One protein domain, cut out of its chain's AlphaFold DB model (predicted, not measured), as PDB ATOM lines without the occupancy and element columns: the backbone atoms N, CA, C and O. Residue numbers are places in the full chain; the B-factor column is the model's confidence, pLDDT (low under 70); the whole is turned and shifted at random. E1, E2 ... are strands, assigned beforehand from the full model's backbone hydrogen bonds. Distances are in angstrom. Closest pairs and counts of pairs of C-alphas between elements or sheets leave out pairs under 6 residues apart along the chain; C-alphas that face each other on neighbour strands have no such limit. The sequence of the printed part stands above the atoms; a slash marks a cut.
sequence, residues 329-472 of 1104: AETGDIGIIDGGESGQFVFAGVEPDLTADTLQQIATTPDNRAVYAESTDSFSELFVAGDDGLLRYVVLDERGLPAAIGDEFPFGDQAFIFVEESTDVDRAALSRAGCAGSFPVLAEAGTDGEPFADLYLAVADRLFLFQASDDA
ATOM      1  N   ALA A 329      19.963 -47.698  19.005       95.00
ATOM      2  CA  ALA A 329      21.024 -48.283  19.836       95.00
ATOM      3  C   ALA A 329      20.527 -48.914  21.160       95.00
ATOM      4  O   ALA A 329      21.264 -49.664  21.791       95.00
ATOM      5  N   GLU A 330      19.287 -48.650  21.592       94.00
ATOM      6  CA  GLU A 330      18.669 -49.274  22.777       94.00
ATOM      7  C   GLU A 330      18.043 -50.649  22.464       94.00
ATOM      8  O   GLU A 330      17.602 -51.345  23.378       94.00
ATOM      9  N   THR A 331      18.003 -51.063  21.190       90.44
ATOM     10  CA  THR A 331      17.393 -52.340  20.764       90.44
ATOM     11  C   THR A 331      18.225 -53.580  21.110       90.44
ATOM     12  O   THR A 331      17.683 -54.686  21.129       90.44
ATOM     13  N   GLY A 332      19.512 -53.420  21.439       83.38
ATOM     14  CA  GLY A 332      20.401 -54.524  21.797       83.38
ATOM     15  C   GLY A 332      21.579 -54.091  22.673       83.38
ATOM     16  O   GLY A 332      22.252 -53.106  22.387       83.38
ATOM     17  N   ASP A 333      21.862 -54.872  23.718       80.12
ATOM     18  CA  ASP A 333      23.056 -54.729  24.562       80.12
ATOM     19  C   ASP A 333      24.258 -55.388  23.865       80.12
ATOM     20  O   ASP A 333      24.556 -56.570  24.067       80.12
ATOM     21  N   ILE A 334      24.879 -54.649  22.937       83.62
ATOM     22  CA  ILE A 334      25.927 -55.161  22.047       83.62
ATOM     23  C   ILE A 334      27.166 -54.267  22.138       83.62
ATOM     24  O   ILE A 334      27.124 -53.071  21.854       83.62
ATOM     25  N   GLY A 335      28.277 -54.866  22.573       89.81
ATOM     26  CA  GLY A 335      29.501 -54.148  22.926       89.81
ATOM     27  C   GLY A 335      30.260 -53.531  21.747       89.81
ATOM     28  O   GLY A 335      30.038 -53.863  20.583       89.81
ATOM     29  N   ILE A 336      31.205 -52.653  22.093       94.81
ATOM     30  CA  ILE A 336      32.104 -51.972  21.154       94.81
ATOM     31  C   ILE A 336      32.972 -52.994  20.400       94.81
ATOM     32  O   ILE A 336      33.580 -53.879  21.007       94.81
ATOM     33  N   ILE A 337      33.059 -52.834  19.079       94.44
ATOM     34  CA  ILE A 337      33.973 -53.567  18.200       94.44
ATOM     35  C   ILE A 337      35.272 -52.765  18.051       94.44
ATOM     36  O   ILE A 337      35.251 -51.562  17.798       94.44
ATOM     37  N   ASP A 338      36.409 -53.443  18.186       93.12
ATOM     38  CA  ASP A 338      37.730 -52.897  17.870       93.12
ATOM     39  C   ASP A 338      38.043 -53.170  16.388       93.12
ATOM     40  O   ASP A 338      38.229 -54.322  15.987       93.12
ATOM     41  N   GLY A 339      38.049 -52.114  15.571       89.06
ATOM     42  CA  GLY A 339      38.398 -52.145  14.149       89.06
ATOM     43  C   GLY A 339      39.903 -52.033  13.881       89.06
ATOM     44  O   GLY A 339      40.311 -51.928  12.724       89.06
ATOM     45  N   GLY A 340      40.747 -52.038  14.919       89.56
ATOM     46  CA  GLY A 340      42.192 -51.886  14.793       89.56
ATOM     47  C   GLY A 340      42.578 -50.478  14.340       89.56
ATOM     48  O   GLY A 340      42.302 -49.497  15.025       89.56
ATOM     49  N   GLU A 341      43.234 -50.366  13.183       86.81
ATOM     50  CA  GLU A 341      43.668 -49.066  12.645       86.81
ATOM     51  C   GLU A 341      42.487 -48.174  12.206       86.81
ATOM     52  O   GLU A 341      42.645 -46.955  12.160       86.81
ATOM     53  N   SER A 342      41.293 -48.745  11.984       85.25
ATOM     54  CA  SER A 342      40.051 -47.998  11.707       85.25
ATOM     55  C   SER A 342      39.359 -47.429  12.957       85.25
ATOM     56  O   SER A 342      38.326 -46.776  12.826       85.25
ATOM     57  N   GLY A 343      39.883 -47.667  14.165       93.75
ATOM     58  CA  GLY A 343      39.301 -47.173  15.420       93.75
ATOM     59  C   GLY A 343      38.253 -48.101  16.051       93.75
ATOM     60  O   GLY A 343      38.155 -49.283  15.719       93.75
ATOM     61  N   GLN A 344      37.493 -47.574  17.014       96.44
ATOM     62  CA  GLN A 344      36.445 -48.310  17.735       96.44
ATOM     63  C   GLN A 344      35.063 -48.032  17.143       96.44
ATOM     64  O   GLN A 344      34.813 -46.937  16.658       96.44
ATOM     65  N   PHE A 345      34.154 -49.003  17.215       97.00
ATOM     66  CA  PHE A 345      32.820 -48.934  16.615       97.00
ATOM     67  C   PHE A 345      31.746 -49.343  17.627       97.00
ATOM     68  O   PHE A 345      31.858 -50.396  18.254       97.00
ATOM     69  N   VAL A 346      30.691 -48.539  17.788       97.06
ATOM     70  CA  VAL A 346      29.582 -48.803  18.726       97.06
ATOM     71  C   VAL A 346      28.295 -49.148  17.984       97.06
ATOM     72  O   VAL A 346      28.024 -48.577  16.929       97.06
ATOM     73  N   PHE A 347      27.501 -50.068  18.535       97.00
ATOM     74  CA  PHE A 347      26.210 -50.460  17.971       97.00
ATOM     75  C   PHE A 347      25.252 -49.262  17.876       97.00
ATOM     76  O   PHE A 347      25.102 -48.490  18.824       97.00
ATOM     77  N   ALA A 348      24.610 -49.122  16.717       96.69
ATOM     78  CA  ALA A 348      23.754 -47.999  16.346       96.69
ATOM     79  C   ALA A 348      22.353 -48.444  15.878       96.69
ATOM     80  O   ALA A 348      21.597 -47.622  15.362       96.69
ATOM     81  N   GLY A 349      21.996 -49.716  16.078       95.75
ATOM     82  CA  GLY A 349      20.708 -50.302  15.700       95.75
ATOM     83  C   GLY A 349      20.820 -51.434  14.679       95.75
ATOM     84  O   GLY A 349      21.883 -51.696  14.116       95.75
ATOM     85  N   VAL A 350      19.704 -52.128  14.458       95.06
ATOM     86  CA  VAL A 350      19.538 -52.990  13.279       95.06
ATOM     87  C   VAL A 350      19.404 -52.087  12.055       95.06
ATOM     88  O   VAL A 350      18.723 -51.065  12.127       95.06
ATOM     89  N   GLU A 351      20.058 -52.466  10.965       95.44
ATOM     90  CA  GLU A 351      19.938 -51.827   9.662       95.44
ATOM     91  C   GLU A 351      18.861 -52.544   8.834       95.44
ATOM     92  O   GLU A 351      19.027 -53.740   8.570       95.44
ATOM     93  N   PRO A 352      17.766 -51.862   8.453       88.31
ATOM     94  CA  PRO A 352      16.765 -52.419   7.551       88.31
ATOM     95  C   PRO A 352      17.119 -52.183   6.072       88.31
ATOM     96  O   PRO A 352      17.021 -53.118   5.283       88.31
ATOM     97  N   ASP A 353      17.626 -50.992   5.724       88.56
ATOM     98  CA  ASP A 353      17.771 -50.507   4.341       88.56
ATOM     99  C   ASP A 353      18.893 -51.216   3.536       88.56
ATOM    100  O   ASP A 353      19.029 -51.007   2.327       88.56
ATOM    101  N   LEU A 354      19.743 -52.029   4.184       91.62
ATOM    102  CA  LEU A 354      20.939 -52.641   3.585       91.62
ATOM    103  C   LEU A 354      21.006 -54.160   3.781       91.62
ATOM    104  O   LEU A 354      20.678 -54.705   4.836       91.62
ATOM    105  N   THR A 355      21.541 -54.853   2.773       93.69
ATOM    106  CA  THR A 355      21.700 -56.311   2.757       93.69
ATOM    107  C   THR A 355      23.167 -56.731   2.618       93.69
ATOM    108  O   THR A 355      24.052 -55.963   2.247       93.69
ATOM    109  N   ALA A 356      23.462 -57.988   2.957       93.50
ATOM    110  CA  ALA A 356      24.830 -58.518   2.995       93.50
ATOM    111  C   ALA A 356      25.509 -58.658   1.611       93.50
ATOM    112  O   ALA A 356      26.683 -59.019   1.541       93.50
ATOM    113  N   ASP A 357      24.770 -58.431   0.528       93.31
ATOM    114  CA  ASP A 357      25.197 -58.521  -0.868       93.31
ATOM    115  C   ASP A 357      25.358 -57.153  -1.558       93.31
ATOM    116  O   ASP A 357      26.079 -57.075  -2.554       93.31
ATOM    117  N   THR A 358      24.794 -56.067  -1.007       92.00
ATOM    118  CA  THR A 358      25.115 -54.690  -1.440       92.00
ATOM    119  C   THR A 358      26.416 -54.163  -0.826       92.00
ATOM    120  O   THR A 358      26.978 -53.187  -1.321       92.00
ATOM    121  N   LEU A 359      26.921 -54.820   0.224       95.00
ATOM    122  CA  LEU A 359      28.107 -54.417   0.979       95.00
ATOM    123  C   LEU A 359      29.290 -55.371   0.775       95.00
ATOM    124  O   LEU A 359      29.137 -56.585   0.635       95.00
ATOM    125  N   GLN A 360      30.510 -54.840   0.853       94.19
ATOM    126  CA  GLN A 360      31.721 -55.649   0.766       94.19
ATOM    127  C   GLN A 360      32.041 -56.287   2.122       94.19
ATOM    128  O   GLN A 360      32.265 -55.587   3.109       94.19
ATOM    129  N   GLN A 361      32.137 -57.621   2.179       95.88
ATOM    130  CA  GLN A 361      32.651 -58.295   3.373       95.88
ATOM    131  C   GLN A 361      34.151 -57.994   3.537       95.88
ATOM    132  O   GLN A 361      34.969 -58.404   2.713       95.88
ATOM    133  N   ILE A 362      34.509 -57.320   4.630       94.12
ATOM    134  CA  ILE A 362      35.883 -56.895   4.937       94.12
ATOM    135  C   ILE A 362      36.516 -57.673   6.097       94.12
ATOM    136  O   ILE A 362      37.739 -57.792   6.157       94.12
ATOM    137  N   ALA A 363      35.715 -58.241   7.007       93.44
ATOM    138  CA  ALA A 363      36.228 -58.997   8.150       93.44
ATOM    139  C   ALA A 363      35.261 -60.098   8.631       93.44
ATOM    140  O   ALA A 363      34.257 -60.443   7.997       93.44
ATOM    141  N   THR A 364      35.605 -60.729   9.753       93.88
ATOM    142  CA  THR A 364      34.778 -61.714  10.463       93.88
ATOM    143  C   THR A 364      35.059 -61.588  11.958       93.88
ATOM    144  O   THR A 364      36.219 -61.507  12.360       93.88
ATOM    145  N   THR A 365      34.014 -61.550  12.781       90.50
ATOM    146  CA  THR A 365      34.118 -61.398  14.239       90.50
ATOM    147  C   THR A 365      34.673 -62.664  14.922       90.50
ATOM    148  O   THR A 365      34.664 -63.749  14.327       90.50
ATOM    149  N   PRO A 366      35.117 -62.594  16.196       88.56
ATOM    150  CA  PRO A 366      35.590 -63.768  16.942       88.56
ATOM    151  C   PRO A 366      34.549 -64.887  17.130       88.56
ATOM    152  O   PRO A 366      34.926 -66.041  17.327       88.56
ATOM    153  N   ASP A 367      33.254 -64.563  17.062       89.25
ATOM    154  CA  ASP A 367      32.117 -65.494  17.063       89.25
ATOM    155  C   ASP A 367      31.678 -65.937  15.647       89.25
ATOM    156  O   ASP A 367      30.653 -66.596  15.489       89.25
ATOM    157  N   ASN A 368      32.505 -65.668  14.629       92.12
ATOM    158  CA  ASN A 368      32.342 -66.097  13.235       92.12
ATOM    159  C   ASN A 368      31.126 -65.468  12.513       92.12
ATOM    160  O   ASN A 368      30.503 -66.102  11.659       92.12
ATOM    161  N   ARG A 369      30.805 -64.207  12.818       95.62
ATOM    162  CA  ARG A 369      29.823 -63.398  12.077       95.62
ATOM    163  C   ARG A 369      30.543 -62.550  11.032       95.62
ATOM    164  O   ARG A 369      31.627 -62.029  11.294       95.62
ATOM    165  N   ALA A 370      29.976 -62.431   9.837       95.38
ATOM    166  CA  ALA A 370      30.571 -61.635   8.768       95.38
ATOM    167  C   ALA A 370      30.433 -60.129   9.058       95.38
ATOM    168  O   ALA A 370      29.392 -59.687   9.546       95.38
ATOM    169  N   VAL A 371      31.494 -59.371   8.766       96.62
ATOM    170  CA  VAL A 371      31.566 -57.911   8.935       96.62
ATOM    171  C   VAL A 371      31.750 -57.269   7.565       96.62
ATOM    172  O   VAL A 371      32.648 -57.665   6.814       96.62
ATOM    173  N   TYR A 372      30.920 -56.277   7.270       96.94
ATOM    174  CA  TYR A 372      30.785 -55.619   5.980       96.94
ATOM    175  C   TYR A 372      30.936 -54.099   6.112       96.94
ATOM    176  O   TYR A 372      30.688 -53.536   7.180       96.94
ATOM    177  N   ALA A 373      31.301 -53.452   5.009       95.56
ATOM    178  CA  ALA A 373      31.286 -52.002   4.835       95.56
ATOM    179  C   ALA A 373      30.961 -51.655   3.372       95.56
ATOM    180  O   ALA A 373      31.057 -52.510   2.490       95.56
ATOM    181  N   GLU A 374      30.615 -50.397   3.102       90.69
ATOM    182  CA  GLU A 374      30.407 -49.895   1.734       90.69
ATOM    183  C   GLU A 374      31.712 -49.839   0.915       90.69
ATOM    184  O   GLU A 374      31.683 -49.941  -0.309       90.69
ATOM    185  N   SER A 375      32.870 -49.682   1.573       86.12
ATOM    186  CA  SER A 375      34.185 -49.649   0.918       86.12
ATOM    187  C   SER A 375      35.311 -50.166   1.822       86.12
ATOM    188  O   SER A 375      35.156 -50.264   3.042       86.12
ATOM    189  N   THR A 376      36.465 -50.483   1.228       80.06
ATOM    190  CA  THR A 376      37.681 -50.920   1.940       80.06
ATOM    191  C   THR A 376      38.563 -49.795   2.466       80.06
ATOM    192  O   THR A 376      39.354 -50.036   3.377       80.06
ATOM    193  N   ASP A 377      38.488 -48.603   1.875       70.50
ATOM    194  CA  ASP A 377      39.608 -47.652   1.920       70.50
ATOM    195  C   ASP A 377      39.496 -46.669   3.096       70.50
ATOM    196  O   ASP A 377      40.506 -46.236   3.655       70.50
ATOM    197  N   SER A 378      38.266 -46.383   3.519       74.00
ATOM    198  CA  SER A 378      37.905 -45.958   4.871       74.00
ATOM    199  C   SER A 378      36.400 -46.158   5.076       74.00
ATOM    200  O   SER A 378      35.620 -46.133   4.123       74.00
ATOM    201  N   PHE A 379      35.977 -46.375   6.321       85.00
ATOM    202  CA  PHE A 379      34.566 -46.540   6.660       85.00
ATOM    203  C   PHE A 379      34.253 -45.871   8.002       85.00
ATOM    204  O   PHE A 379      34.910 -46.120   9.011       85.00
ATOM    205  N   SER A 380      33.240 -45.004   8.008       92.25
ATOM    206  CA  SER A 380      32.663 -44.425   9.226       92.25
ATOM    207  C   SER A 380      31.695 -45.382   9.924       92.25
ATOM    208  O   SER A 380      31.317 -45.140  11.068       92.25
ATOM    209  N   GLU A 381      31.284 -46.453   9.242       95.56
ATOM    210  CA  GLU A 381      30.246 -47.380   9.686       95.56
ATOM    211  C   GLU A 381      30.621 -48.829   9.349       95.56
ATOM    212  O   GLU A 381      31.350 -49.095   8.394       95.56
ATOM    213  N   LEU A 382      30.136 -49.768  10.159       97.00
ATOM    214  CA  LEU A 382      30.327 -51.207   9.997       97.00
ATOM    215  C   LEU A 382      28.991 -51.924  10.122       97.00
ATOM    216  O   LEU A 382      28.188 -51.598  10.993       97.00
ATOM    217  N   PHE A 383      28.803 -52.973   9.330       97.50
ATOM    218  CA  PHE A 383      27.599 -53.795   9.362       97.50
ATOM    219  C   PHE A 383      27.967 -55.238   9.705       97.50
ATOM    220  O   PHE A 383      28.864 -55.816   9.096       97.50
ATOM    221  N   VAL A 384      27.305 -55.843  10.693       97.19
ATOM    222  CA  VAL A 384      27.615 -57.207  11.157       97.19
ATOM    223  C   VAL A 384      26.384 -58.092  11.033       97.19
ATOM    224  O   VAL A 384      25.393 -57.863  11.724       97.19
ATOM    225  N   ALA A 385      26.443 -59.133  10.201       96.06
ATOM    226  CA  ALA A 385      25.305 -60.034   9.990       96.06
ATOM    227  C   ALA A 385      24.854 -60.681  11.308       96.06
ATOM    228  O   ALA A 385      25.659 -61.293  12.017       96.06
ATOM    229  N   GLY A 386      23.588 -60.500  11.679       94.19
ATOM    230  CA  GLY A 386      22.933 -61.061  12.862       94.19
ATOM    231  C   GLY A 386      21.682 -61.861  12.506       94.19
ATOM    232  O   GLY A 386      21.326 -61.986  11.337       94.19
ATOM    233  N   ASP A 387      21.024 -62.414  13.525       90.94
ATOM    234  CA  ASP A 387      19.812 -63.224  13.344       90.94
ATOM    235  C   ASP A 387      18.601 -62.380  12.883       90.94
ATOM    236  O   ASP A 387      17.745 -62.888  12.162       90.94
ATOM    237  N   ASP A 388      18.568 -61.093  13.250       88.94
ATOM    238  CA  ASP A 388      17.488 -60.137  12.950       88.94
ATOM    239  C   ASP A 388      17.807 -59.172  11.780       88.94
ATOM    240  O   ASP A 388      17.080 -58.205  11.572       88.94
ATOM    241  N   GLY A 389      18.892 -59.402  11.024       93.75
ATOM    242  CA  GLY A 389      19.334 -58.537   9.917       93.75
ATOM    243  C   GLY A 389      20.807 -58.120  10.014       93.75
ATOM    244  O   GLY A 389      21.601 -58.752  10.717       93.75
ATOM    245  N   LEU A 390      21.200 -57.055   9.310       96.75
ATOM    246  CA  LEU A 390      22.504 -56.424   9.528       96.75
ATOM    247  C   LEU A 390      22.461 -55.591  10.817       96.75
ATOM    248  O   LEU A 390      21.517 -54.852  11.065       96.75
ATOM    249  N   LEU A 391      23.491 -55.690  11.656       96.94
ATOM    250  CA  LEU A 391      23.664 -54.797  12.803       96.94
ATOM    251  C   LEU A 391      24.577 -53.643  12.403       96.94
ATOM    252  O   LEU A 391      25.749 -53.894  12.112       96.94
ATOM    253  N   ARG A 392      24.078 -52.407  12.419       97.25
ATOM    254  CA  ARG A 392      24.875 -51.211  12.140       97.25
ATOM    255  C   ARG A 392      25.672 -50.789  13.366       97.25
ATOM    256  O   ARG A 392      25.178 -50.771  14.495       97.25
ATOM    257  N   TYR A 393      26.912 -50.397  13.124       97.56
ATOM    258  CA  TYR A 393      27.807 -49.771  14.080       97.56
ATOM    259  C   TYR A 393      28.391 -48.508  13.458       97.56
ATOM    260  O   TYR A 393      28.694 -48.489  12.268       97.56
ATOM    261  N   VAL A 394      28.618 -47.479  14.267       97.06
ATOM    262  CA  VAL A 394      29.260 -46.228  13.837       97.06
ATOM    263  C   VAL A 394      30.595 -46.041  14.548       97.06
ATOM    264  O   VAL A 394      30.763 -46.469  15.694       97.06
ATOM    265  N   VAL A 395      31.547 -45.411  13.862       96.94
ATOM    266  CA  VAL A 395      32.889 -45.150  14.384       96.94
ATOM    267  C   VAL A 395      32.843 -44.161  15.551       96.94
ATOM    268  O   VAL A 395      32.094 -43.179  15.545       96.94
ATOM    269  N   LEU A 396      33.667 -44.430  16.556       96.62
ATOM    270  CA  LEU A 396      33.939 -43.562  17.689       96.62
ATOM    271  C   LEU A 396      35.207 -42.738  17.435       96.62
ATOM    272  O   LEU A 396      36.192 -43.249  16.900       96.62
ATOM    273  N   ASP A 397      35.199 -41.478  17.862       95.50
ATOM    274  CA  ASP A 397      36.379 -40.613  17.839       95.50
ATOM    275  C   ASP A 397      37.391 -40.945  18.963       95.50
ATOM    276  O   ASP A 397      37.185 -41.850  19.775       95.50
ATOM    277  N   GLU A 398      38.490 -40.182  19.057       94.69
ATOM    278  CA  GLU A 398      39.521 -40.368  20.100       94.69
ATOM    279  C   GLU A 398      39.000 -40.198  21.546       94.69
ATOM    280  O   GLU A 398      39.674 -40.611  22.493       94.69
ATOM    281  N   ARG A 399      37.815 -39.598  21.741       95.12
ATOM    282  CA  ARG A 399      37.145 -39.450  23.045       95.12
ATOM    283  C   ARG A 399      36.174 -40.597  23.316       95.12
ATOM    284  O   ARG A 399      35.896 -40.896  24.476       95.12
ATOM    285  N   GLY A 400      35.678 -41.264  22.277       95.38
ATOM    286  CA  GLY A 400      34.625 -42.272  22.362       95.38
ATOM    287  C   GLY A 400      33.227 -41.768  22.009       95.38
ATOM    288  O   GLY A 400      32.261 -42.473  22.297       95.38
ATOM    289  N   LEU A 401      33.106 -40.575  21.423       95.88
ATOM    290  CA  LEU A 401      31.850 -40.070  20.874       95.88
ATOM    291  C   LEU A 401      31.607 -40.663  19.480       95.88
ATOM    292  O   LEU A 401      32.551 -40.730  18.691       95.88
ATOM    293  N   PRO A 402      30.365 -41.036  19.122       96.88
ATOM    294  CA  PRO A 402      30.011 -41.363  17.745       96.88
ATOM    295  C   PRO A 402      30.351 -40.190  16.820       96.88
ATOM    296  O   PRO A 402      29.832 -39.086  16.997       96.88
ATOM    297  N   ALA A 403      31.204 -40.413  15.818       93.56
ATOM    298  CA  ALA A 403      31.753 -39.334  14.990       93.56
ATOM    299  C   ALA A 403      30.676 -38.549  14.209       93.56
ATOM    300  O   ALA A 403      30.880 -37.385  13.878       93.56
ATOM    301  N   ALA A 404      29.511 -39.163  13.973       90.19
ATOM    302  CA  ALA A 404      28.340 -38.538  13.357       90.19
ATOM    303  C   ALA A 404      27.609 -37.506  14.250       90.19
ATOM    304  O   ALA A 404      26.769 -36.769  13.742       90.19
ATOM    305  N   ILE A 405      27.902 -37.452  15.557       94.00
ATOM    306  CA  ILE A 405      27.367 -36.436  16.486       94.00
ATOM    307  C   ILE A 405      28.317 -35.234  16.595       94.00
ATOM    308  O   ILE A 405      27.861 -34.096  16.659       94.00
ATOM    309  N   GLY A 406      29.632 -35.472  16.568       91.50
ATOM    310  CA  GLY A 406      30.647 -34.415  16.602       91.50
ATOM    311  C   GLY A 406      30.686 -33.611  17.909       91.50
ATOM    312  O   GLY A 406      30.336 -34.109  18.979       91.50
ATOM    313  N   ASP A 407      31.154 -32.362  17.811       94.19
ATOM    314  CA  ASP A 407      31.307 -31.440  18.948       94.19
ATOM    315  C   ASP A 407      30.022 -30.668  19.298       94.19
ATOM    316  O   ASP A 407      29.939 -30.095  20.380       94.19
ATOM    317  N   GLU A 408      29.031 -30.627  18.405       94.56
ATOM    318  CA  GLU A 408      27.791 -29.862  18.571       94.56
ATOM    319  C   GLU A 408      26.631 -30.575  17.865       94.56
ATOM    320  O   GLU A 408      26.747 -30.904  16.682       94.56
ATOM    321  N   PHE A 409      25.496 -30.768  18.548       94.56
ATOM    322  CA  PHE A 409      24.279 -31.299  17.926       94.56
ATOM    323  C   PHE A 409      23.007 -30.513  18.306       94.56
ATOM    324  O   PHE A 409      22.889 -30.017  19.430       94.56
ATOM    325  N   PRO A 410      22.027 -30.394  17.388       94.50
ATOM    326  CA  PRO A 410      20.730 -29.797  17.684       94.50
ATOM    327  C   PRO A 410      19.806 -30.795  18.398       94.50
ATOM    328  O   PRO A 410      19.679 -31.949  17.985       94.50
ATOM    329  N   PHE A 411      19.101 -30.335  19.430       94.50
ATOM    330  CA  PHE A 411      18.084 -31.105  20.140       94.50
ATOM    331  C   PHE A 411      16.879 -30.212  20.471       94.50
ATOM    332  O   PHE A 411      16.973 -29.264  21.252       94.50
ATOM    333  N   GLY A 412      15.736 -30.490  19.837       92.06
ATOM    334  CA  GLY A 412      14.609 -29.552  19.817       92.06
ATOM    335  C   GLY A 412      14.981 -28.246  19.102       92.06
ATOM    336  O   GLY A 412      15.622 -28.277  18.053       92.06
ATOM    337  N   ASP A 413      14.602 -27.107  19.685       91.62
ATOM    338  CA  ASP A 413      14.949 -25.762  19.194       91.62
ATOM    339  C   ASP A 413      16.284 -25.224  19.776       91.62
ATOM    340  O   ASP A 413      16.593 -24.040  19.637       91.62
ATOM    341  N   GLN A 414      17.075 -26.066  20.451       94.38
ATOM    342  CA  GLN A 414      18.355 -25.709  21.080       94.38
ATOM    343  C   GLN A 414      19.534 -26.443  20.417       94.38
ATOM    344  O   GLN A 414      19.387 -27.560  19.925       94.38
ATOM    345  N   ALA A 415      20.723 -25.834  20.447       94.62
ATOM    346  CA  ALA A 415      21.988 -26.475  20.076       94.62
ATOM    347  C   ALA A 415      22.817 -26.771  21.332       94.62
ATOM    348  O   ALA A 415      22.857 -25.945  22.246       94.62
ATOM    349  N   PHE A 416      23.472 -27.933  21.373       97.19
ATOM    350  CA  PHE A 416      24.231 -28.418  22.526       97.19
ATOM    351  C   PHE A 416      25.668 -28.761  22.132       97.19
ATOM    352  O   PHE A 416      25.883 -29.542  21.209       97.19
ATOM    353  N   ILE A 417      26.637 -28.191  22.849       96.81
ATOM    354  CA  ILE A 417      28.081 -28.317  22.606       96.81
ATOM    355  C   ILE A 417      28.687 -29.293  23.618       96.81
ATOM    356  O   ILE A 417      28.376 -29.228  24.808       96.81
ATOM    357  N   PHE A 418      29.560 -30.188  23.162       97.31
ATOM    358  CA  PHE A 418      30.238 -31.175  23.998       97.31
ATOM    359  C   PHE A 418      31.151 -30.525  25.048       97.31
ATOM    360  O   PHE A 418      31.947 -29.638  24.735       97.31
ATOM    361  N   VAL A 419      31.081 -31.026  26.285       97.00
ATOM    362  CA  VAL A 419      31.902 -30.572  27.415       97.00
ATOM    363  C   VAL A 419      32.917 -31.644  27.817       97.00
ATOM    364  O   VAL A 419      34.123 -31.437  27.675       97.00
ATOM    365  N   GLU A 420      32.446 -32.787  28.322       96.75
ATOM    366  CA  GLU A 420      33.292 -33.871  28.836       96.75
ATOM    367  C   GLU A 420      32.556 -35.223  28.902       96.75
ATOM    368  O   GLU A 420      31.330 -35.298  28.820       96.75
ATOM    369  N   GLU A 421      33.302 -36.318  29.065       97.31
ATOM    370  CA  GLU A 421      32.723 -37.596  29.493       97.31
ATOM    371  C   GLU A 421      32.403 -37.524  30.993       97.31
ATOM    372  O   GLU A 421      33.285 -37.254  31.810       97.31
ATOM    373  N   SER A 422      31.149 -37.776  31.369       96.31
ATOM    374  CA  SER A 422      30.687 -37.649  32.750       96.31
ATOM    375  C   SER A 422      30.789 -38.978  33.499       96.31
ATOM    376  O   SER A 422      30.019 -39.907  33.258       96.31
ATOM    377  N   THR A 423      31.723 -39.059  34.451       95.00
ATOM    378  CA  THR A 423      31.885 -40.220  35.350       95.00
ATOM    379  C   THR A 423      31.131 -40.098  36.673       95.00
ATOM    380  O   THR A 423      31.009 -41.080  37.404       95.00
ATOM    381  N   ASP A 424      30.660 -38.894  37.005       94.25
ATOM    382  CA  ASP A 424      30.160 -38.546  38.343       94.25
ATOM    383  C   ASP A 424      28.620 -38.581  38.440       94.25
ATOM    384  O   ASP A 424      28.061 -38.460  39.534       94.25
ATOM    385  N   VAL A 425      27.934 -38.784  37.310       95.75
ATOM    386  CA  VAL A 425      26.469 -38.822  37.194       95.75
ATOM    387  C   VAL A 425      25.970 -40.267  37.104       95.75
ATOM    388  O   VAL A 425      26.370 -41.034  36.231       95.75
ATOM    389  N   ASP A 426      25.059 -40.644  38.002       94.88
ATOM    390  CA  ASP A 426      24.392 -41.949  37.960       94.88
ATOM    391  C   ASP A 426      23.343 -41.965  36.837       94.88
ATOM    392  O   ASP A 426      22.344 -41.245  36.902       94.88
ATOM    393  N   ARG A 427      23.528 -42.823  35.826       95.06
ATOM    394  CA  ARG A 427      22.569 -43.010  34.719       95.06
ATOM    395  C   ARG A 427      21.158 -43.366  35.207       95.06
ATOM    396  O   ARG A 427      20.194 -43.048  34.521       95.06
ATOM    397  N   ALA A 428      21.012 -43.979  36.387       94.69
ATOM    398  CA  ALA A 428      19.712 -44.287  36.989       94.69
ATOM    399  C   ALA A 428      19.023 -43.077  37.664       94.69
ATOM    400  O   ALA A 428      17.877 -43.202  38.100       94.69
ATOM    401  N   ALA A 429      19.696 -41.925  37.760       95.50
ATOM    402  CA  ALA A 429      19.125 -40.656  38.217       95.50
ATOM    403  C   ALA A 429      18.664 -39.741  37.063       95.50
ATOM    404  O   ALA A 429      18.032 -38.714  37.318       95.50
ATOM    405  N   LEU A 430      18.960 -40.109  35.812       96.62
ATOM    406  CA  LEU A 430      18.572 -39.364  34.616       96.62
ATOM    407  C   LEU A 430      17.260 -39.895  34.018       96.62
ATOM    408  O   LEU A 430      16.991 -41.097  34.031       96.62
ATOM    409  N   SER A 431      16.457 -38.996  33.450       95.19
ATOM    410  CA  SER A 431      15.281 -39.316  32.633       95.19
ATOM    411  C   SER A 431      15.607 -39.210  31.144       95.19
ATOM    412  O   SER A 431      16.418 -38.389  30.728       95.19
ATOM    413  N   ARG A 432      14.952 -40.030  30.323       95.06
ATOM    414  CA  ARG A 432      15.119 -40.033  28.866       95.06
ATOM    415  C   ARG A 432      14.420 -38.821  28.244       95.06
ATOM    416  O   ARG A 432      13.212 -38.682  28.394       95.06
ATOM    417  N   ALA A 433      15.174 -37.974  27.549       94.81
ATOM    418  CA  ALA A 433      14.655 -36.798  26.850       94.81
ATOM    419  C   ALA A 433      14.306 -37.102  25.380       94.81
ATOM    420  O   ALA A 433      13.385 -36.506  24.828       94.81
ATOM    421  N   GLY A 434      15.026 -38.029  24.736       95.31
ATOM    422  CA  GLY A 434      14.792 -38.423  23.342       95.31
ATOM    423  C   GLY A 434      15.980 -39.174  22.738       95.31
ATOM    424  O   GLY A 434      16.693 -39.878  23.453       95.31
ATOM    425  N   CYS A 435      16.207 -38.999  21.432       96.81
ATOM    426  CA  CYS A 435      17.336 -39.577  20.695       96.81
ATOM    427  C   CYS A 435      18.127 -38.493  19.946       96.81
ATOM    428  O   CYS A 435      17.532 -37.551  19.425       96.81
ATOM    429  N   ALA A 436      19.443 -38.669  19.828       95.69
ATOM    430  CA  ALA A 436      20.302 -37.949  18.890       95.69
ATOM    431  C   ALA A 436      20.923 -38.978  17.936       95.69
ATOM    432  O   ALA A 436      21.723 -39.827  18.340       95.69
ATOM    433  N   GLY A 437      20.470 -38.965  16.680       94.19
ATOM    434  CA  GLY A 437      20.670 -40.097  15.774       94.19
ATOM    435  C   GLY A 437      20.157 -41.394  16.413       94.19
ATOM    436  O   GLY A 437      19.047 -41.444  16.942       94.19
ATOM    437  N   SER A 438      20.997 -42.429  16.419       95.94
ATOM    438  CA  SER A 438      20.683 -43.729  17.019       95.94
ATOM    439  C   SER A 438      20.698 -43.772  18.553       95.94
ATOM    440  O   SER A 438      20.267 -44.779  19.117       95.94
ATOM    441  N   PHE A 439      21.214 -42.743  19.236       97.19
ATOM    442  CA  PHE A 439      21.624 -42.834  20.644       97.19
ATOM    443  C   PHE A 439      20.661 -42.122  21.605       97.19
ATOM    444  O   PHE A 439      20.204 -41.020  21.296       97.19
ATOM    445  N   PRO A 440      20.372 -42.704  22.785       97.25
ATOM    446  CA  PRO A 440      19.536 -42.064  23.794       97.25
ATOM    447  C   PRO A 440      20.179 -40.812  24.392       97.25
ATOM    448  O   PRO A 440      21.327 -40.819  24.841       97.25
ATOM    449  N   VAL A 441      19.381 -39.749  24.444       97.25
ATOM    450  CA  VAL A 441      19.682 -38.480  25.110       97.25
ATOM    451  C   VAL A 441      18.916 -38.438  26.425       97.25
ATOM    452  O   VAL A 441      17.699 -38.652  26.461       97.25
ATOM    453  N   LEU A 442      19.632 -38.169  27.510       97.06
ATOM    454  CA  LEU A 442      19.126 -38.158  28.878       97.06
ATOM    455  C   LEU A 442      19.290 -36.760  29.505       97.06
ATOM    456  O   LEU A 442      20.199 -36.017  29.145       97.06
ATOM    457  N   ALA A 443      18.439 -36.417  30.466       96.94
ATOM    458  CA  ALA A 443      18.462 -35.165  31.227       96.94
ATOM    459  C   ALA A 443      18.240 -35.438  32.727       96.94
ATOM    460  O   ALA A 443      17.839 -36.541  33.104       96.94
ATOM    461  N   GLU A 444      18.479 -34.457  33.604       95.75
ATOM    462  CA  GLU A 444      18.142 -34.610  35.027       95.75
ATOM    463  C   GLU A 444      16.624 -34.769  35.231       95.75
ATOM    464  O   GLU A 444      15.813 -34.062  34.621       95.75
ATOM    465  N   ALA A 445      16.238 -35.701  36.110       89.31
ATOM    466  CA  ALA A 445      14.843 -36.083  36.310       89.31
ATOM    467  C   ALA A 445      13.965 -34.927  36.827       89.31
ATOM    468  O   ALA A 445      14.133 -34.453  37.954       89.31
ATOM    469  N   GLY A 446      12.966 -34.540  36.025       85.62
ATOM    470  CA  GLY A 446      11.995 -33.487  36.346       85.62
ATOM    471  C   GLY A 446      12.216 -32.146  35.633       85.62
ATOM    472  O   GLY A 446      11.640 -31.146  36.055       85.62
ATOM    473  N   THR A 447      13.014 -32.121  34.562       83.62
ATOM    474  CA  THR A 447      13.206 -30.965  33.656       83.62
ATOM    475  C   THR A 447      12.083 -30.796  32.611       83.62
ATOM    476  O   THR A 447      12.215 -30.023  31.664       83.62
ATOM    477  N   ASP A 448      10.953 -31.492  32.781       77.50
ATOM    478  CA  ASP A 448       9.862 -31.590  31.803       77.50
ATOM    479  C   ASP A 448       9.236 -30.222  31.448       77.50
ATOM    480  O   ASP A 448       8.392 -29.687  32.173       77.50
ATOM    481  N   GLY A 449       9.604 -29.677  30.284       74.62
ATOM    482  CA  GLY A 449       9.005 -28.465  29.710       74.62
ATOM    483  C   GLY A 449       9.752 -27.149  29.969       74.62
ATOM    484  O   GLY A 449       9.247 -26.098  29.569       74.62
ATOM    485  N   GLU A 450      10.937 -27.183  30.582       84.88
ATOM    486  CA  GLU A 450      11.905 -26.073  30.534       84.88
ATOM    487  C   GLU A 450      13.009 -26.382  29.497       84.88
ATOM    488  O   GLU A 450      13.248 -27.553  29.198       84.88
ATOM    489  N   PRO A 451      13.666 -25.370  28.893       90.25
ATOM    490  CA  PRO A 451      14.808 -25.610  28.008       90.25
ATOM    491  C   PRO A 451      15.942 -26.290  28.786       90.25
ATOM    492  O   PRO A 451      16.311 -25.836  29.873       90.25
ATOM    493  N   PHE A 452      16.506 -27.367  28.239       95.31
ATOM    494  CA  PHE A 452      17.567 -28.113  28.916       95.31
ATOM    495  C   PHE A 452      18.847 -27.269  28.970       95.31
ATOM    496  O   PHE A 452      19.235 -26.671  27.967       95.31
ATOM    497  N   ALA A 453      19.509 -27.222  30.128       95.38
ATOM    498  CA  ALA A 453      20.831 -26.602  30.268       95.38
ATOM    499  C   ALA A 453      21.947 -27.611  29.950       95.38
ATOM    500  O   ALA A 453      22.846 -27.318  29.163       95.38
ATOM    501  N   ASP A 454      21.823 -28.811  30.516       96.56
ATOM    502  CA  ASP A 454      22.721 -29.952  30.358       96.56
ATOM    503  C   ASP A 454      21.954 -31.127  29.726       96.56
ATOM    504  O   ASP A 454      20.827 -31.429  30.133       96.56
ATOM    505  N   LEU A 455      22.575 -31.818  28.769       97.88
ATOM    506  CA  LEU A 455      22.102 -33.081  28.197       97.88
ATOM    507  C   LEU A 455      23.220 -34.127  28.219       97.88
ATOM    508  O   LEU A 455      24.390 -33.815  28.011       97.88
ATOM    509  N   TYR A 456      22.848 -35.385  28.433       98.12
ATOM    510  CA  TYR A 456      23.766 -36.517  28.515       98.12
ATOM    511  C   TYR A 456      23.491 -37.496  27.374       98.12
ATOM    512  O   TYR A 456      22.473 -38.193  27.375       98.12
ATOM    513  N   LEU A 457      24.402 -37.577  26.408       98.00
ATOM    514  CA  LEU A 457      24.363 -38.598  25.365       98.00
ATOM    515  C   LEU A 457      24.870 -39.922  25.946       98.00
ATOM    516  O   LEU A 457      26.007 -39.995  26.418       98.00
ATOM    517  N   ALA A 458      24.045 -40.967  25.917       97.19
ATOM    518  CA  ALA A 458      24.399 -42.273  26.457       97.19
ATOM    519  C   ALA A 458      24.800 -43.250  25.338       97.19
ATOM    520  O   ALA A 458      23.997 -43.595  24.471       97.19
ATOM    521  N   VAL A 459      26.052 -43.709  25.377       96.75
ATOM    522  CA  VAL A 459      26.694 -44.499  24.314       96.75
ATOM    523  C   VAL A 459      27.344 -45.724  24.954       96.75
ATOM    524  O   VAL A 459      28.276 -45.593  25.746       96.75
ATOM    525  N   ALA A 460      26.822 -46.918  24.651       94.31
ATOM    526  CA  ALA A 460      27.090 -48.138  25.422       94.31
ATOM    527  C   ALA A 460      26.877 -47.904  26.937       94.31
ATOM    528  O   ALA A 460      25.765 -47.563  27.353       94.31
ATOM    529  N   ASP A 461      27.916 -48.060  27.760       94.44
ATOM    530  CA  ASP A 461      27.926 -47.824  29.209       94.44
ATOM    531  C   ASP A 461      28.362 -46.401  29.618       94.44
ATOM    532  O   ASP A 461      28.292 -46.061  30.801       94.44
ATOM    533  N   ARG A 462      28.756 -45.552  28.659       95.94
ATOM    534  CA  ARG A 462      29.354 -44.223  28.879       95.94
ATOM    535  C   ARG A 462      28.320 -43.099  28.744       95.94
ATOM    536  O   ARG A 462      27.329 -43.236  28.021       95.94
ATOM    537  N   LEU A 463      28.559 -41.981  29.435       97.56
ATOM    538  CA  LEU A 463      27.754 -40.756  29.372       97.56
ATOM    539  C   LEU A 463      28.631 -39.581  28.934       97.56
ATOM    540  O   LEU A 463      29.670 -39.329  29.535       97.56
ATOM    541  N   PHE A 464      28.183 -38.821  27.941       97.88
ATOM    542  CA  PHE A 464      28.869 -37.623  27.458       97.88
ATOM    543  C   PHE A 464      27.999 -36.393  27.710       97.88
ATOM    544  O   PHE A 464      26.858 -36.348  27.255       97.88
ATOM    545  N   LEU A 465      28.527 -35.422  28.456       97.69
ATOM    546  CA  LEU A 465      27.852 -34.172  28.793       97.69
ATOM    547  C   LEU A 465      27.971 -33.175  27.635       97.69
ATOM    548  O   LEU A 465      29.073 -32.883  27.167       97.69
ATOM    549  N   PHE A 466      26.837 -32.610  27.236       98.00
ATOM    550  CA  PHE A 466      26.733 -31.475  26.331       98.00
ATOM    551  C   PHE A 466      25.933 -30.351  27.004       98.00
ATOM    552  O   PHE A 466      24.952 -30.615  27.699       98.00
ATOM    553  N   GLN A 467      26.327 -29.099  26.778       97.62
ATOM    554  CA  GLN A 467      25.682 -27.909  27.342       97.62
ATOM    555  C   GLN A 467      25.051 -27.037  26.262       97.62
ATOM    556  O   GLN A 467      25.583 -26.919  25.158       97.62
ATOM    557  N   ALA A 468      23.908 -26.428  26.578       96.19
ATOM    558  CA  ALA A 468      23.202 -25.538  25.663       96.19
ATOM    559  C   ALA A 468      24.079 -24.338  25.268       96.19
ATOM    560  O   ALA A 468      24.642 -23.659  26.127       96.19
ATOM    561  N   SER A 469      24.161 -24.048  23.969       93.94
ATOM    562  CA  SER A 469      24.878 -22.876  23.464       93.94
ATOM    563  C   SER A 469      24.119 -21.585  23.793       93.94
ATOM    564  O   SER A 469      22.954 -21.429  23.411       93.94
ATOM    565  N   ASP A 470      24.791 -20.636  24.458       84.31
ATOM    566  CA  ASP A 470      24.240 -19.322  24.835       84.31
ATOM    567  C   ASP A 470      23.638 -18.564  23.629       84.31
ATOM    568  O   ASP A 470      22.647 -17.839  23.784       84.31
ATOM    569  N   ASP A 471      24.184 -18.766  22.422       68.19
ATOM    570  CA  ASP A 471      23.765 -18.103  21.176       68.19
ATOM    571  C   ASP A 471      22.302 -18.395  20.781       68.19
ATOM    572  O   ASP A 471      21.677 -17.590  20.084       68.19
ATOM    573  N   ALA A 472      21.704 -19.491  21.262       52.94
ATOM    574  CA  ALA A 472      20.292 -19.801  21.013       52.94
ATOM    575  C   ALA A 472      19.321 -18.814  21.706       52.94
ATOM    576  O   ALA A 472      18.164 -18.670  21.300       52.94
TER     577      ALA A 472
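AT A GLANCE: This is residues 329 to 472 of the 1104 residues of an uncharacterized protein of Chloroflexia bacterium (UniProt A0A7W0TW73). Two lobes lie end to end along the longest axis: first a strongly twisted sheet of E1 to E5, then a sheet of E6 to E11 that curls back on itself like part of a barrel. E1, at the join, comes near E9 and E10 of the second lobe. The printed part has 144 residues with no named helix and eleven named strands, E1 to E11 in chain order; its class is all strand, though under half of the residues, 69, are in named elements. Both sheets are antiparallel, in the orders E1 - E5 - E4 - E3 - E2 and E6 - E7 - E11 - E10 - E9 - E8. The whole is compact, with a radius of gyration of the C-alphas of 16.5 A, and elongated, spanning 47 by 28 by 28 A.

HOW THE PARTS SIT: E1, residues 344 to 351, is an edge strand that bends by 61 degrees at residue 348. Its neighbour is E5, residues 389 to 396, with N 348 and O 392 2.8 A apart. E2, residues 360 to 364, E3, residues 370 to 373, E4, residues 381 to 386, and E5 form a meander, each the antiparallel neighbour of the one before; N 362 and O 371, N 383 and O 372, and N 384 and O 391 are each 2.9 A apart. In the second sheet, E6, residues 408 to 411, and E7, residues 414 to 421, are a hairpin, with N 416 and O 409 2.9 A apart. E8, residues 430 to 436, E9, residues 439 to 444, E10, residues 454 to 459, and E11, residues 462 to 468, form another meander; N 433 and O 441, N 456 and O 442, and N 466 and O 455 are each 2.8 A apart. E7 is the neighbour of E11, with N 419 and O 465 2.9 A apart. This is a folded sheet, bent into two leaves: E6 and E7 face E10, E9 and E8, with E11 as the hinge. Between the sheets, the closest C-alphas of E1 and E9, Ala 348 and Phe 439, are 7.0 A apart.

IN THESE COORDINATES: E1 begins at C-alpha 344 (36.445, -48.310, 17.735) and spans 18.7 A. E2, E3, E4 and E5 span 11.8, 10.4, 15.8 and 22.3 A; E6, E7, E8, E9 and E10 span 9.9, 20.5, 15.9, 16.9 and 16.2 A. E11 spans 19.9 A and ends at C-alpha 468 (23.202, -25.538, 25.663).

THE WHOLE: The C-alphas farthest apart, Asn 368 and Asp 471, are 49.4 A apart. The printed part has no cut, and the link from E5 to E6, 11 residues, is long. Mean pLDDT of the printed part is 92.9; residues 471 to 472 are under 70.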